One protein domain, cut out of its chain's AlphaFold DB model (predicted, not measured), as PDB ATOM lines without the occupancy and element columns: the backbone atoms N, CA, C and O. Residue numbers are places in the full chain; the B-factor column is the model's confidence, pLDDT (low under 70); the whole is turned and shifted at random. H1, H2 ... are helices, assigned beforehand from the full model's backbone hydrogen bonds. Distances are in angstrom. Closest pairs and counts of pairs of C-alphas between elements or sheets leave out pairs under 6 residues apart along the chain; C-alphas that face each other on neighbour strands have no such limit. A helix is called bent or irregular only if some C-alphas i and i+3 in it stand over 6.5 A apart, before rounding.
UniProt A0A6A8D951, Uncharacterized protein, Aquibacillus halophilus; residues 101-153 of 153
ATOM      1  N   ILE A 101     266.941 219.450 235.843       48.28
ATOM      2  CA  ILE A 101     265.726 219.534 236.666       48.28
ATOM      3  C   ILE A 101     265.555 220.954 237.239       48.28
ATOM      4  O   ILE A 101     264.459 221.513 237.174       48.28
ATOM      5  N   LEU A 102     266.651 221.586 237.676       48.34
ATOM      6  CA  LEU A 102     266.664 222.933 238.269       48.34
ATOM      7  C   LEU A 102     266.176 224.028 237.301       48.34
ATOM      8  O   LEU A 102     265.289 224.809 237.644       48.34
ATOM      9  N   HIS A 103     266.667 224.043 236.058       58.22
ATOM     10  CA  HIS A 103     266.227 225.014 235.041       58.22
ATOM     11  C   HIS A 103     264.830 224.719 234.483       58.22
ATOM     12  O   HIS A 103     264.138 225.618 234.015       58.22
ATOM     13  N   SER A 104     264.383 223.464 234.539       62.88
ATOM     14  CA  SER A 104     263.026 223.122 234.102       62.88
ATOM     15  C   SER A 104     261.979 223.685 235.075       62.88
ATOM     16  O   SER A 104     260.904 224.099 234.646       62.88
ATOM     17  N   TRP A 105     262.309 223.789 236.368       69.12
ATOM     18  CA  TRP A 105     261.415 224.348 237.385       69.12
ATOM     19  C   TRP A 105     261.226 225.868 237.267       69.12
ATOM     20  O   TRP A 105     260.134 226.368 237.537       69.12
ATOM     21  N   SER A 106     262.246 226.616 236.825       74.88
ATOM     22  CA  SER A 106     262.121 228.069 236.619       74.88
ATOM     23  C   SER A 106     261.182 228.409 235.456       74.88
ATOM     24  O   SER A 106     260.378 229.333 235.576       74.88
ATOM     25  N   ILE A 107     261.205 227.615 234.381       75.88
ATOM     26  CA  ILE A 107     260.276 227.743 233.248       75.88
ATOM     27  C   ILE A 107     258.838 227.472 233.706       75.88
ATOM     28  O   ILE A 107     257.935 228.248 233.397       75.88
ATOM     29  N   ILE A 108     258.629 226.413 234.496       74.38
ATOM     30  CA  ILE A 108     257.306 226.070 235.038       74.38
ATOM     31  C   ILE A 108     256.791 227.182 235.958       74.38
ATOM     32  O   ILE A 108     255.654 227.620 235.804       74.38
ATOM     33  N   LYS A 109     257.632 227.689 236.869       77.31
ATOM     34  CA  LYS A 109     257.280 228.809 237.756       77.31
ATOM     35  C   LYS A 109     256.955 230.086 236.982       77.31
ATOM     36  O   LYS A 109     256.037 230.806 237.363       77.31
ATOM     37  N   SER A 110     257.694 230.378 235.913       78.12
ATOM     38  CA  SER A 110     257.426 231.533 235.050       78.12
ATOM     39  C   SER A 110     256.067 231.401 234.348       78.12
ATOM     40  O   SER A 110     255.255 232.326 234.375       78.12
ATOM     41  N   PHE A 111     255.764 230.214 233.815       80.44
ATOM     42  CA  PHE A 111     254.475 229.922 233.191       80.44
ATOM     43  C   PHE A 111     253.303 230.029 234.180       80.44
ATOM     44  O   PHE A 111     252.315 230.693 233.880       80.44
ATOM     45  N   GLN A 112     253.446 229.461 235.383       78.00
ATOM     46  CA  GLN A 112     252.447 229.570 236.459       78.00
ATOM     47  C   GLN A 112     252.154 231.024 236.840       78.00
ATOM     48  O   GLN A 112     250.999 231.403 237.001       78.00
ATOM     49  N   LYS A 113     253.192 231.863 236.943       78.56
ATOM     50  CA  LYS A 113     253.027 233.295 237.238       78.56
ATOM     51  C   LYS A 113     252.321 234.057 236.116       78.56
ATOM     52  O   LYS A 113     251.624 235.026 236.399       78.56
ATOM     53  N   THR A 114     252.519 233.636 234.870       80.44
ATOM     54  CA  THR A 114     251.986 234.324 233.687       80.44
ATOM     55  C   THR A 114     250.516 233.984 233.442       80.44
ATOM     56  O   THR A 114     249.748 234.861 233.060       80.44
ATOM     57  N   ASP A 115     250.099 232.737 233.687       79.50
ATOM     58  CA  ASP A 115     248.726 232.298 233.425       79.50
ATOM     59  C   ASP A 115     248.081 231.641 234.653       79.50
ATOM     60  O   ASP A 115     248.176 230.431 234.875       79.50
ATOM     61  N   ARG A 116     247.339 232.450 235.423       80.38
ATOM     62  CA  ARG A 116     246.580 232.008 236.610       80.38
ATOM     63  C   ARG A 116     245.545 230.919 236.314       80.38
ATOM     64  O   ARG A 116     245.126 230.219 237.235       80.38
ATOM     65  N   ARG A 117     245.132 230.726 235.054       84.75
ATOM     66  CA  ARG A 117     244.212 229.635 234.685       84.75
ATOM     67  C   ARG A 117     244.850 228.271 234.905       84.75
ATOM     68  O   ARG A 117     244.132 227.303 235.129       84.75
ATOM     69  N   PHE A 118     246.181 228.186 234.888       84.00
ATOM     70  CA  PHE A 118     246.884 226.945 235.189       84.00
ATOM     71  C   PHE A 118     246.590 226.451 236.609       84.00
ATOM     72  O   PHE A 118     246.419 225.250 236.805       84.00
ATOM     73  N   ASP A 119     246.464 227.351 237.587       83.25
ATOM     74  CA  ASP A 119     246.220 226.973 238.982       83.25
ATOM     75  C   ASP A 119     244.822 226.391 239.199       83.25
ATOM     76  O   ASP A 119     244.657 225.511 240.047       83.25
ATOM     77  N   GLN A 120     243.860 226.802 238.368       88.44
ATOM     78  CA  GLN A 120     242.469 226.338 238.375       88.44
ATOM     79  C   GLN A 120     242.291 224.937 237.761       88.44
ATOM     80  O   GLN A 120     241.227 224.336 237.891       88.44
ATOM     81  N   LEU A 121     243.315 224.400 237.088       87.81
ATOM     82  CA  LEU A 121     243.258 223.081 236.459       87.81
ATOM     83  C   LEU A 121     243.381 221.943 237.481       87.81
ATOM     84  O   LEU A 121     244.127 222.023 238.462       87.81
ATOM     85  N   SER A 122     242.723 220.818 237.188       89.62
ATOM     86  CA  SER A 122     242.920 219.580 237.947       89.62
ATOM     87  C   SER A 122     244.344 219.046 237.771       89.62
ATOM     88  O   SER A 122     245.013 219.333 236.777       89.62
ATOM     89  N   MET A 123     244.817 218.212 238.701       81.31
ATOM     90  CA  MET A 123     246.182 217.669 238.644       81.31
ATOM     91  C   MET A 123     246.475 216.954 237.314       81.31
ATOM     92  O   MET A 123     247.532 217.138 236.714       81.31
ATOM     93  N   VAL A 124     245.500 216.208 236.784       81.75
ATOM     94  CA  VAL A 124     245.618 215.526 235.483       81.75
ATOM     95  C   VAL A 124     245.748 216.529 234.332       81.75
ATOM     96  O   VAL A 124     246.537 216.321 233.410       81.75
ATOM     97  N   GLN A 125     244.992 217.627 234.368       84.69
ATOM     98  CA  GLN A 125     245.065 218.685 233.359       84.69
ATOM     99  C   GLN A 125     246.391 219.453 233.446       84.69
ATOM    100  O   GLN A 125     247.029 219.663 232.415       84.69
ATOM    101  N   LYS A 126     246.855 219.781 234.658       85.25
ATOM    102  CA  LYS A 126     248.176 220.383 234.902       85.25
ATOM    103  C   LYS A 126     249.285 219.516 234.317       85.25
ATOM    104  O   LYS A 126     250.108 220.007 233.549       85.25
ATOM    105  N   MET A 127     249.251 218.210 234.583       82.94
ATOM    106  CA  MET A 127     250.217 217.269 234.013       82.94
ATOM    107  C   MET A 127     250.170 217.252 232.484       82.94
ATOM    108  O   MET A 127     251.223 217.309 231.854       82.94
ATOM    109  N   LYS A 128     248.980 217.242 231.865       83.06
ATOM    110  CA  LYS A 128     248.848 217.320 230.396       83.06
ATOM    111  C   LYS A 128     249.510 218.572 229.822       83.06
ATOM    112  O   LYS A 128     250.199 218.467 228.812       83.06
ATOM    113  N   VAL A 129     249.339 219.724 230.467       83.44
ATOM    114  CA  VAL A 129     249.975 220.983 230.051       83.44
ATOM    115  C   VAL A 129     251.498 220.902 230.192       83.44
ATOM    116  O   VAL A 129     252.218 221.231 229.252       83.44
ATOM    117  N   LEU A 130     252.012 220.386 231.311       84.50
ATOM    118  CA  LEU A 130     253.457 220.232 231.518       84.50
ATOM    119  C   LEU A 130     254.094 219.251 230.520       84.50
ATOM    120  O   LEU A 130     255.195 219.498 230.019       84.50
ATOM    121  N   PHE A 131     253.390 218.171 230.169       81.25
ATOM    122  CA  PHE A 131     253.844 217.212 229.159       81.25
ATOM    123  C   PHE A 131     254.069 217.856 227.787       81.25
ATOM    124  O   PHE A 131     254.977 217.428 227.070       81.25
ATOM    125  N   ILE A 132     253.304 218.896 227.432       80.81
ATOM    126  CA  ILE A 132     253.512 219.654 226.192       80.81
ATOM    127  C   ILE A 132     254.905 220.295 226.208       80.81
ATOM    128  O   ILE A 132     255.685 220.078 225.282       80.81
ATOM    129  N   GLY A 133     255.265 221.000 227.284       78.88
ATOM    130  CA  GLY A 133     256.578 221.645 227.410       78.88
ATOM    131  C   GLY A 133     257.746 220.653 227.341       78.88
ATOM    132  O   GLY A 133     258.718 220.877 226.616       78.88
ATOM    133  N   ILE A 134     257.627 219.510 228.027       79.44
ATOM    134  CA  ILE A 134     258.642 218.439 227.992       79.44
ATOM    135  C   ILE A 134     258.847 217.928 226.564       79.44
ATOM    136  O   ILE A 134     259.981 217.710 226.124       79.44
ATOM    137  N   ARG A 135     257.751 217.728 225.834       74.19
ATOM    138  CA  ARG A 135     257.777 217.231 224.464       74.19
ATOM    139  C   ARG A 135     258.463 218.218 223.522       74.19
ATOM    140  O   ARG A 135     259.396 217.822 222.829       74.19
ATOM    141  N   TYR A 136     258.079 219.494 223.567       78.44
ATOM    142  CA  TYR A 136     258.711 220.534 222.752       78.44
ATOM    143  C   TYR A 136     260.212 220.644 223.018       78.44
ATOM    144  O   TYR A 136     260.992 220.676 222.069       78.44
ATOM    145  N   LYS A 137     260.640 220.602 224.288       80.50
ATOM    146  CA  LYS A 137     262.069 220.592 224.643       80.50
ATOM    147  C   LYS A 137     262.818 219.453 223.946       80.50
ATOM    148  O   LYS A 137     263.884 219.677 223.379       80.50
ATOM    149  N   ARG A 138     262.260 218.237 223.954       77.88
ATOM    150  CA  ARG A 138     262.865 217.079 223.270       77.88
ATOM    151  C   ARG A 138     262.958 217.294 221.760       77.88
ATOM    152  O   ARG A 138     264.013 217.033 221.185       77.88
ATOM    153  N   THR A 139     261.889 217.788 221.136       74.38
ATOM    154  CA  THR A 139     261.845 218.050 219.689       74.38
ATOM    155  C   THR A 139     262.876 219.102 219.278       74.38
ATOM    156  O   THR A 139     263.644 218.863 218.349       74.38
ATOM    157  N   VAL A 140     262.963 220.217 220.010       75.44
ATOM    158  CA  VAL A 140     263.935 221.292 219.747       75.44
ATOM    159  C   VAL A 140     265.367 220.773 219.853       75.44
ATOM    160  O   VAL A 140     266.141 220.935 218.914       75.44
ATOM    161  N   ILE A 141     265.710 220.072 220.940       80.62
ATOM    162  CA  ILE A 141     267.057 219.508 221.117       80.62
ATOM    163  C   ILE A 141     267.398 218.539 219.978       80.62
ATOM    164  O   ILE A 141     268.504 218.576 219.446       80.62
ATOM    165  N   SER A 142     266.456 217.680 219.574       78.12
ATOM    166  CA  SER A 142     266.679 216.749 218.464       78.12
ATOM    167  C   SER A 142     266.896 217.470 217.132       78.12
ATOM    168  O   SER A 142     267.765 217.061 216.365       78.12
ATOM    169  N   ALA A 143     266.139 218.535 216.860       76.50
ATOM    170  CA  ALA A 143     266.292 219.336 215.650       76.50
ATOM    171  C   ALA A 143     267.644 220.066 215.615       76.50
ATOM    172  O   ALA A 143     268.313 220.049 214.585       76.50
ATOM    173  N   MET A 144     268.072 220.638 216.745       87.12
ATOM    174  CA  MET A 144     269.380 221.287 216.869       87.12
ATOM    175  C   MET A 144     270.521 220.298 216.619       87.12
ATOM    176  O   MET A 144     271.394 220.588 215.809       87.12
ATOM    177  N   LYS A 145     270.474 219.103 217.229       87.75
ATOM    178  CA  LYS A 145     271.472 218.045 216.992       87.75
ATOM    179  C   LYS A 145     271.560 217.657 215.519       87.75
ATOM    180  O   LYS A 145     272.633 217.718 214.946       87.75
ATOM    181  N   LYS A 146     270.421 217.394 214.873       87.31
ATOM    182  CA  LYS A 146     270.388 217.085 213.433       87.31
ATOM    183  C   LYS A 146     270.981 218.192 212.564       87.31
ATOM    184  O   LYS A 146     271.503 217.906 211.493       87.31
ATOM    185  N   LYS A 147     270.833 219.455 212.975       89.56
ATOM    186  CA  LYS A 147     271.398 220.587 212.240       89.56
ATOM    187  C   LYS A 147     272.916 220.654 212.401       89.56
ATOM    188  O   LYS A 147     273.582 220.951 211.419       89.56
ATOM    189  N   ILE A 148     273.434 220.334 213.587       92.69
ATOM    190  CA  ILE A 148     274.874 220.166 213.834       92.69
ATOM    191  C   ILE A 148     275.413 219.010 212.979       92.69
ATOM    192  O   ILE A 148     276.293 219.241 212.160       92.69
ATOM    193  N   ASP A 149     274.781 217.831 213.042       93.62
ATOM    194  CA  ASP A 149     275.170 216.645 212.255       93.62
ATOM    195  C   ASP A 149     275.187 216.908 210.733       93.62
ATOM    196  O   ASP A 149     275.866 216.221 209.975       93.62
ATOM    197  N   HIS A 150     274.380 217.865 210.260       89.31
ATOM    198  CA  HIS A 150     274.344 218.273 208.858       89.31
ATOM    199  C   HIS A 150     275.517 219.177 208.466       89.31
ATOM    200  O   HIS A 150     275.920 219.130 207.313       89.31
ATOM    201  N   PHE A 151     276.025 220.000 209.385       91.81
ATOM    202  CA  PHE A 151     277.188 220.858 209.142       91.81
ATOM    203  C   PHE A 151     278.523 220.135 209.356       91.81
ATOM    204  O   PHE A 151     279.537 220.586 208.840       91.81
ATOM    205  N   GLU A 152     278.533 219.032 210.107       85.38
ATOM    206  CA  GLU A 152     279.718 218.187 210.325       85.38
ATOM    207  C   GLU A 152     279.968 217.164 209.193       85.38
ATOM    208  O   GLU A 152     280.964 216.443 209.230       85.38
ATOM    209  N   LYS A 153     279.077 217.094 208.195       58.12
ATOM    210  CA  LYS A 153     279.217 216.286 206.972       58.12
ATOM    211  C   LYS A 153     279.563 217.151 205.773       58.12
ATOM    212  O   LYS A 153     280.314 216.636 204.920       58.12
TER     213      LYS A 153
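Overview. This is residues 101 to 153 of the 153 residues of an uncharacterized protein of Aquibacillus halophilus (UniProt A0A6A8D951). One long helix, H2, makes the length of the model, and a shorter helix, H1, crosses it near Leu 130 at a steep slant, close to it but with little contact. A bent-back link joins the two, and the later part of H2 sticks out alone with the last residues, 138 to 153. The printed part has 53 residues with two named helices, H1 then H2, and no named strand; the class is all helix. It is only just extended, close to loose, with a radius of gyration of the C-alphas of 15.0 A, and spans 49 by 19 by 17 A.

Arrangement. Start at H1, residues 101 to 114, and look from it to H2, residues 123 to 151. The two are close but not clearly touching, with 1 pair of C-alphas within 8 A: those of Ile 108 and Leu 130, the closest, 7.8 A apart. Their lines stand at a steep tilt of 58 degrees, and they run opposite ways. Their centres are 15.2 A apart. Along the backbone, O i to N i+4 pairs are within hydrogen-bond range for 8 of 10 in H1 and 24 of 25 in H2.

Along the chain. Find C-alpha 101 at (265.726, 219.534, 236.666); from there H1 runs 20.4 A to C-alpha 114. H2 begins at C-alpha 123, at (246.182, 217.669, 238.644), and runs 42.9 A to C-alpha 151 at (277.188, 220.858, 209.142).

Size, cuts and confidence. The two C-alphas farthest apart are those of Gln 120 and Lys 153, at 49.4 A. Residues 112 to 117, of which 112 to 114 belong to H1, also stand free. The link from H1 to H2, 8 residues, is short, and the printed part has no cut. Mean pLDDT of the printed part is 79.4; residues 101 to 105 and 153 are under 70.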